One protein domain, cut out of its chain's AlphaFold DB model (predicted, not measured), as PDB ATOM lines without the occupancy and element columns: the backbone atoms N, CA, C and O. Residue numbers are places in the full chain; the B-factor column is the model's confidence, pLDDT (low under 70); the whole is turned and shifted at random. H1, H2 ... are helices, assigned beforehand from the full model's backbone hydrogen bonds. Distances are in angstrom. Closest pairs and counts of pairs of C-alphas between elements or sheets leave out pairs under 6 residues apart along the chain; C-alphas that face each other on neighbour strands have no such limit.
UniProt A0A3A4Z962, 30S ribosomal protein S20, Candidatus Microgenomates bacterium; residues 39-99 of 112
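What this domain is: This is residues 39 to 99 of the 112 residues of the protein "30S ribosomal protein S20" of Candidatus Microgenomates bacterium (UniProt A0A3A4Z962). Three helices, H1, H2 and H3, stand side by side in a small up-and-down bundle, joined by two tight turns, with the helix axes lying along the longest dimension of the body. H2 packs on both H1 and H3, which are near each other, and the three make a wide triangle across the bundle rather than a row. The printed part has 61 residues with three named helices, in the order H1, H2, H3 along the chain, and no named strand; its class is all helix. It is compact, with a radius of gyration of the C-alphas of 11.4 A, and elongated in outline, spanning 36 by 20 by 14 A along its three main axes.

Where its parts are: Find C-alpha 39 at (153.745, 152.856, 183.138), where the printed part and H1 begin; H1 covers residues 39 to 54, 22.5 A from first to last C-alpha. Pass residues 55 to 57 and look for C-alpha 58 at (158.691, 144.693, 207.016), where H2 begins; it covers residues 58 to 73 and is 22.9 A long from first to last C-alpha. After residues 74 to 78 comes H3, residues 79 to 98, the longest helix with 20 residues and 29.0 A from first to last C-alpha. You find its end at C-alpha 98, (167.293, 132.196, 207.936).

How they stand to each other: Start with H1 and H2, a helical hairpin that runs opposite ways at a shallow tilt of 26 degrees. They touch, and their closest C-alphas, those of Phe 52 and Thr 60, are 5.9 A apart. Go on to H2 and H3, also a helical hairpin, opposite ways at a shallow tilt of 11 degrees. They touch too, and their closest C-alphas, those of Ala 68 and Ala 82, are 5.2 A apart. H1 and H3 are near each other, with 10 pairs of C-alphas within 10 A and no pair within 8 A. Read the backbone O and N atoms inside H1, H2 and H3: every O i to N i+4 pair is within hydrogen-bond range.

The domain as a whole: The two C-alphas farthest apart, those of Thr 74 and Glu 99, are 36.8 A from each other, and the first and last printed C-alphas, of Arg 39 and Glu 99, are 35.2 A apart. The printed part has no cut, and both links, H1 to H2 and H2 to H3, are tight. Look at the B-factor column for the model's confidence: the mean pLDDT of the printed part is 90.0, and it is under 70 at residues 96 to 99, of which 96 to 98 belong to H3.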
ATOM      1  N   ARG A  39     152.289 152.798 182.998       97.06
ATOM      2  CA  ARG A  39     153.745 152.856 183.138       97.06
ATOM      3  C   ARG A  39     154.125 153.397 184.510       97.06
ATOM      4  O   ARG A  39     154.869 152.714 185.205       97.06
ATOM      5  N   ALA A  40     153.570 154.536 184.929       96.75
ATOM      6  CA  ALA A  40     153.849 155.126 186.242       96.75
ATOM      7  C   ALA A  40     153.570 154.137 187.389       96.75
ATOM      8  O   ALA A  40     154.435 153.856 188.217       96.75
ATOM      9  N   LYS A  41     152.397 153.497 187.354       96.19
ATOM     10  CA  LYS A  41     151.989 152.454 188.306       96.19
ATOM     11  C   LYS A  41     152.943 151.252 188.346       96.19
ATOM     12  O   LYS A  41     153.326 150.787 189.418       96.19
ATOM     13  N   LYS A  42     153.348 150.744 187.176       95.56
ATOM     14  CA  LYS A  42     154.300 149.625 187.069       95.56
ATOM     15  C   LYS A  42     155.691 150.012 187.571       95.56
ATOM     16  O   LYS A  42     156.359 149.177 188.174       95.56
ATOM     17  N   VAL A  43     156.134 151.243 187.315       97.19
ATOM     18  CA  VAL A  43     157.424 151.760 187.790       97.19
ATOM     19  C   VAL A  43     157.433 151.867 189.313       97.19
ATOM     20  O   VAL A  43     158.389 151.398 189.920       97.19
ATOM     21  N   ALA A  44     156.361 152.374 189.929       96.25
ATOM     22  CA  ALA A  44     156.238 152.432 191.385       96.25
ATOM     23  C   ALA A  44     156.386 151.041 192.030       96.25
ATOM     24  O   ALA A  44     157.225 150.853 192.905       96.25
ATOM     25  N   LEU A  45     155.665 150.035 191.514       95.00
ATOM     26  CA  LEU A  45     155.788 148.654 191.996       95.00
ATOM     27  C   LEU A  45     157.212 148.095 191.816       95.00
ATOM     28  O   LEU A  45     157.743 147.444 192.710       95.00
ATOM     29  N   LYS A  46     157.849 148.345 190.663       94.94
ATOM     30  CA  LYS A  46     159.229 147.897 190.400       94.94
ATOM     31  C   LYS A  46     160.237 148.554 191.343       94.94
ATOM     32  O   LYS A  46     161.159 147.872 191.783       94.94
ATOM     33  N   LYS A  47     160.077 149.850 191.625       95.12
ATOM     34  CA  LYS A  47     160.930 150.597 192.555       95.12
ATOM     35  C   LYS A  47     160.848 149.979 193.946       95.12
ATOM     36  O   LYS A  47     161.885 149.683 194.522       95.12
ATOM     37  N   GLU A  48     159.642 149.684 194.415       93.19
ATOM     38  CA  GLU A  48     159.455 149.093 195.737       93.19
ATOM     39  C   GLU A  48     160.049 147.686 195.844       93.19
ATOM     40  O   GLU A  48     160.763 147.382 196.794       93.19
ATOM     41  N   ILE A  49     159.865 146.852 194.816       92.94
ATOM     42  CA  ILE A  49     160.502 145.528 194.757       92.94
ATOM     43  C   ILE A  49     162.033 145.653 194.750       92.94
ATOM     44  O   ILE A  49     162.716 144.851 195.385       92.94
ATOM     45  N   LYS A  50     162.594 146.639 194.037       91.88
ATOM     46  CA  LYS A  50     164.042 146.891 194.033       91.88
ATOM     47  C   LYS A  50     164.524 147.311 195.425       91.88
ATOM     48  O   LYS A  50     165.511 146.761 195.898       91.88
ATOM     49  N   ASN A  51     163.802 148.217 196.082       89.50
ATOM     50  CA  ASN A  51     164.105 148.664 197.441       89.50
ATOM     51  C   ASN A  51     164.084 147.494 198.428       89.50
ATOM     52  O   ASN A  51     165.037 147.327 199.177       89.50
ATOM     53  N   PHE A  52     163.056 146.646 198.362       89.44
ATOM     54  CA  PHE A  52     162.917 145.455 199.201       89.44
ATOM     55  C   PHE A  52     164.054 144.439 199.000       89.44
ATOM     56  O   PHE A  52     164.538 143.828 199.951       89.44
ATOM     57  N   LYS A  53     164.546 144.276 197.762       86.12
ATOM     58  CA  LYS A  53     165.720 143.427 197.498       86.12
ATOM     59  C   LYS A  53     166.982 143.952 198.184       86.12
ATOM     60  O   LYS A  53     167.769 143.145 198.681       86.12
ATOM     61  N   SER A  54     167.171 145.272 198.215       85.06
ATOM     62  CA  SER A  54     168.316 145.913 198.872       85.06
ATOM     63  C   SER A  54     168.177 145.924 200.397       85.06
ATOM     64  O   SER A  54     169.092 145.498 201.092       85.06
ATOM     65  N   LYS A  55     167.029 146.373 200.913       79.38
ATOM     66  CA  LYS A  55     166.715 146.484 202.341       79.38
ATOM     67  C   LYS A  55     165.466 145.656 202.630       79.38
ATOM     68  O   LYS A  55     164.364 146.007 202.206       79.38
ATOM     69  N   ALA A  56     165.667 144.516 203.281       77.25
ATOM     70  CA  ALA A  56     164.592 143.597 203.620       77.25
ATOM     71  C   ALA A  56     163.887 144.082 204.893       77.25
ATOM     72  O   ALA A  56     164.190 143.623 205.990       77.25
ATOM     73  N   ASP A  57     162.966 145.029 204.711       82.88
ATOM     74  CA  ASP A  57     162.212 145.667 205.789       82.88
ATOM     75  C   ASP A  57     160.736 145.237 205.754       82.88
ATOM     76  O   ASP A  57     160.115 145.124 204.695       82.88
ATOM     77  N   GLU A  58     160.113 145.069 206.918       84.75
ATOM     78  CA  GLU A  58     158.691 144.693 207.016       84.75
ATOM     79  C   GLU A  58     157.756 145.784 206.458       84.75
ATOM     80  O   GLU A  58     156.709 145.498 205.871       84.75
ATOM     81  N   LYS A  59     158.170 147.055 206.555       87.75
ATOM     82  CA  LYS A  59     157.427 148.199 206.003       87.75
ATOM     83  C   LYS A  59     157.354 148.150 204.474       87.75
ATOM     84  O   LYS A  59     156.290 148.389 203.899       87.75
ATOM     85  N   THR A  60     158.461 147.809 203.810       88.56
ATOM     86  CA  THR A  60     158.505 147.714 202.342       88.56
ATOM     87  C   THR A  60     157.723 146.497 201.846       88.56
ATOM     88  O   THR A  60     157.068 146.578 200.808       88.56
ATOM     89  N   LEU A  61     157.666 145.408 202.623       90.44
ATOM     90  CA  LEU A  61     156.790 144.269 202.329       90.44
ATOM     91  C   LEU A  61     155.304 144.670 202.305       90.44
ATOM     92  O   LEU A  61     154.599 144.385 201.334       90.44
ATOM     93  N   SER A  62     154.836 145.357 203.350       92.62
ATOM     94  CA  SER A  62     153.439 145.808 203.449       92.62
ATOM     95  C   SER A  62     153.057 146.756 202.300       92.62
ATOM     96  O   SER A  62     151.988 146.633 201.686       92.62
ATOM     97  N   SER A  63     153.983 147.645 201.929       93.50
ATOM     98  CA  SER A  63     153.867 148.527 200.762       93.50
ATOM     99  C   SER A  63     153.736 147.738 199.448       93.50
ATOM    100  O   SER A  63     152.819 147.997 198.659       93.50
ATOM    101  N   ILE A  64     154.571 146.711 199.233       94.75
ATOM    102  CA  ILE A  64     154.499 145.836 198.049       94.75
ATOM    103  C   ILE A  64     153.145 145.133 197.958       94.75
ATOM    104  O   ILE A  64     152.563 145.098 196.871       94.75
ATOM    105  N   PHE A  65     152.629 144.586 199.061       95.31
ATOM    106  CA  PHE A  65     151.333 143.900 199.069       95.31
ATOM    107  C   PHE A  65     150.196 144.855 198.719       95.31
ATOM    108  O   PHE A  65     149.428 144.596 197.789       95.31
ATOM    109  N   SER A  66     150.170 146.013 199.379       95.75
ATOM    110  CA  SER A  66     149.181 147.059 199.130       95.75
ATOM    111  C   SER A  66     149.185 147.516 197.669       95.75
ATOM    112  O   SER A  66     148.129 147.642 197.042       95.75
ATOM    113  N   LEU A  67     150.367 147.753 197.089       96.06
ATOM    114  CA  LEU A  67     150.500 148.151 195.688       96.06
ATOM    115  C   LEU A  67     150.103 147.024 194.732       96.06
ATOM    116  O   LEU A  67     149.371 147.274 193.774       96.06
ATOM    117  N   ALA A  68     150.549 145.792 194.973       96.12
ATOM    118  CA  ALA A  68     150.222 144.651 194.123       96.12
ATOM    119  C   ALA A  68     148.705 144.425 194.046       96.12
ATOM    120  O   ALA A  68     148.159 144.282 192.949       96.12
ATOM    121  N   ASP A  69     148.012 144.480 195.181       96.25
ATOM    122  CA  ASP A  69     146.570 144.247 195.234       96.25
ATOM    123  C   ASP A  69     145.777 145.414 194.616       96.25
ATOM    124  O   ASP A  69     144.850 145.184 193.833       96.25
ATOM    125  N   LYS A  70     146.201 146.673 194.817       96.50
ATOM    126  CA  LYS A  70     145.616 147.840 194.117       96.50
ATOM    127  C   LYS A  70     145.771 147.738 192.595       96.50
ATOM    128  O   LYS A  70     144.852 148.071 191.836       96.50
ATOM    129  N   LEU A  71     146.925 147.275 192.118       96.56
ATOM    130  CA  LEU A  71     147.185 147.110 190.686       96.56
ATOM    131  C   LEU A  71     146.430 145.927 190.080       96.56
ATOM    132  O   LEU A  71     146.050 145.999 188.911       96.56
ATOM    133  N   ALA A  72     146.182 144.877 190.864       97.38
ATOM    134  CA  ALA A  72     145.318 143.774 190.466       97.38
ATOM    135  C   ALA A  72     143.851 144.216 190.376       97.38
ATOM    136  O   ALA A  72     143.200 143.947 189.369       97.38
ATOM    137  N   LYS A  73     143.355 144.963 191.374       96.44
ATOM    138  CA  LYS A  73     141.987 145.514 191.389       96.44
ATOM    139  C   LYS A  73     141.723 146.417 190.185       96.44
ATOM    140  O   LYS A  73     140.664 146.343 189.576       96.44
ATOM    141  N   THR A  74     142.697 147.249 189.819       94.19
ATOM    142  CA  THR A  74     142.586 148.170 188.671       94.19
ATOM    143  C   THR A  74     142.899 147.526 187.315       94.19
ATOM    144  O   THR A  74     142.888 148.222 186.302       94.19
ATOM    145  N   GLY A  75     143.201 146.222 187.269       95.19
ATOM    146  CA  GLY A  75     143.466 145.486 186.027       95.19
ATOM    147  C   GLY A  75     144.806 145.808 185.351       95.19
ATOM    148  O   GLY A  75     145.042 145.393 184.219       95.19
ATOM    149  N   VAL A  76     145.712 146.531 186.017       96.44
ATOM    150  CA  VAL A  76     147.042 146.869 185.465       96.44
ATOM    151  C   VAL A  76     147.971 145.652 185.463       96.44
ATOM    152  O   VAL A  76     148.843 145.527 184.595       96.44
ATOM    153  N   ILE A  77     147.793 144.756 186.437       96.19
ATOM    154  CA  ILE A  77     148.439 143.442 186.502       96.19
ATOM    155  C   ILE A  77     147.388 142.354 186.709       96.19
ATOM    156  O   ILE A  77     146.373 142.568 187.364       96.19
ATOM    157  N   HIS A  78     147.646 141.162 186.179       97.31
ATOM    158  CA  HIS A  78     146.765 140.016 186.384       97.31
ATOM    159  C   HIS A  78     146.815 139.518 187.841       97.31
ATOM    160  O   HIS A  78     147.878 139.554 188.468       97.31
ATOM    161  N   LYS A  79     145.711 138.955 188.353       96.81
ATOM    162  CA  LYS A  79     145.598 138.435 189.735       96.81
ATOM    163  C   LYS A  79     146.714 137.438 190.081       96.81
ATOM    164  O   LYS A  79     147.396 137.579 191.090       96.81
ATOM    165  N   ARG A  80     146.995 136.496 189.171       97.38
ATOM    166  CA  ARG A  80     148.106 135.526 189.308       97.38
ATOM    167  C   ARG A  80     149.486 136.192 189.380       97.38
ATOM    168  O   ARG A  80     150.380 135.682 190.045       97.38
ATOM    169  N   LYS A  81     149.675 137.335 188.711       96.75
ATOM    170  CA  LYS A  81     150.933 138.090 188.783       96.75
ATOM    171  C   LYS A  81     151.088 138.765 190.140       96.75
ATOM    172  O   LYS A  81     152.180 138.714 190.692       96.75
ATOM    173  N   ALA A  82     150.016 139.335 190.688       97.19
ATOM    174  CA  ALA A  82     150.023 139.860 192.049       97.19
ATOM    175  C   ALA A  82     150.331 138.750 193.068       97.19
ATOM    176  O   ALA A  82     151.268 138.895 193.846       97.19
ATOM    177  N   ALA A  83     149.649 137.602 192.983       97.00
ATOM    178  CA  ALA A  83     149.916 136.441 193.840       97.00
ATOM    179  C   ALA A  83     151.380 135.970 193.758       97.00
ATOM    180  O   ALA A  83     152.026 135.771 194.785       97.00
ATOM    181  N   ARG A  84     151.945 135.888 192.544       96.25
ATOM    182  CA  ARG A  84     153.359 135.541 192.339       96.25
ATOM    183  C   ARG A  84     154.307 136.547 192.993       96.25
ATOM    184  O   ARG A  84     155.317 136.145 193.555       96.25
ATOM    185  N   ILE A  85     154.010 137.843 192.903       95.25
ATOM    186  CA  ILE A  85     154.827 138.887 193.540       95.25
ATOM    187  C   ILE A  85     154.770 138.747 195.062       95.25
ATOM    188  O   ILE A  85     155.821 138.793 195.694       95.25
ATOM    189  N   LYS A  86     153.582 138.508 195.632       93.88
ATOM    190  CA  LYS A  86     153.416 138.298 197.077       93.88
ATOM    191  C   LYS A  86     154.207 137.084 197.565       93.88
ATOM    192  O   LYS A  86     155.034 137.232 198.453       93.88
ATOM    193  N   SER A  87     154.044 135.938 196.903       94.38
ATOM    194  CA  SER A  87     154.775 134.702 197.221       94.38
ATOM    195  C   SER A  87     156.298 134.867 197.125       94.38
ATOM    196  O   SER A  87     157.030 134.423 198.004       94.38
ATOM    197  N   LYS A  88     156.808 135.560 196.099       91.50
ATOM    198  CA  LYS A  88     158.254 135.818 195.992       91.50
ATOM    199  C   LYS A  88     158.777 136.741 197.091       91.50
ATOM    200  O   LYS A  88     159.899 136.557 197.546       91.50
ATOM    201  N   ALA A  89     157.995 137.741 197.493       89.81
ATOM    202  CA  ALA A  89     158.404 138.659 198.549       89.81
ATOM    203  C   ALA A  89     158.436 137.966 199.923       89.81
ATOM    204  O   ALA A  89     159.362 138.204 200.691       89.81
ATOM    205  N   THR A  90     157.493 137.060 200.208       88.88
ATOM    206  CA  THR A  90     157.510 136.270 201.450       88.88
ATOM    207  C   THR A  90     158.692 135.308 201.500       88.88
ATOM    208  O   THR A  90     159.382 135.266 202.512       88.88
ATOM    209  N   LEU A  91     158.972 134.595 200.402       86.38
ATOM    210  CA  LEU A  91     160.116 133.676 200.320       86.38
ATOM    211  C   LEU A  91     161.454 134.410 200.504       86.38
ATOM    212  O   LEU A  91     162.311 133.980 201.268       86.38
ATOM    213  N   GLY A  92     161.602 135.584 199.882       81.50
ATOM    214  CA  GLY A  92     162.810 136.394 200.046       81.50
ATOM    215  C   GLY A  92     163.030 136.900 201.479       81.50
ATOM    216  O   GLY A  92     164.176 137.092 201.883       81.50
ATOM    217  N   LEU A  93     161.965 137.103 202.268       79.25
ATOM    218  CA  LEU A  93     162.110 137.402 203.698       79.25
ATOM    219  C   LEU A  93     162.555 136.183 204.494       79.25
ATOM    220  O   LEU A  93     163.403 136.323 205.372       79.25
ATOM    221  N   THR A  94     161.983 135.009 204.227       78.50
ATOM    222  CA  THR A  94     162.320 133.795 204.978       78.50
ATOM    223  C   THR A  94     163.771 133.392 204.756       78.50
ATOM    224  O   THR A  94     164.454 133.088 205.726       78.50
ATOM    225  N   GLU A  95     164.269 133.490 203.519       72.69
ATOM    226  CA  GLU A  95     165.672 133.218 203.180       72.69
ATOM    227  C   GLU A  95     166.621 134.191 203.901       72.69
ATOM    228  O   GLU A  95     167.527 133.767 204.613       72.69
ATOM    229  N   LYS A  96     166.349 135.503 203.848       66.88
ATOM    230  CA  LYS A  96     167.182 136.503 204.542       66.88
ATOM    231  C   LYS A  96     167.083 136.454 206.068       66.88
ATOM    232  O   LYS A  96     168.006 136.883 206.760       66.88
ATOM    233  N   LYS A  97     165.969 135.964 206.618       62.09
ATOM    234  CA  LYS A  97     165.800 135.753 208.063       62.09
ATOM    235  C   LYS A  97     166.514 134.476 208.524       62.09
ATOM    236  O   LYS A  97     167.057 134.468 209.623       62.09
ATOM    237  N   ALA A  98     166.572 133.445 207.678       59.28
ATOM    238  CA  ALA A  98     167.293 132.196 207.936       59.28
ATOM    239  C   ALA A  98     168.826 132.358 207.923       59.28
ATOM    240  O   ALA A  98     169.517 131.576 208.566       59.28
ATOM    241  N   GLU A  99     169.366 133.404 207.288       56.59
ATOM    242  CA  GLU A  99     170.796 133.760 207.363       56.59
ATOM    243  C   GLU A  99     171.196 134.470 208.678       56.59
ATOM    244  O   GLU A  99     172.383 134.654 208.945       56.59
TER     245      GLU A  99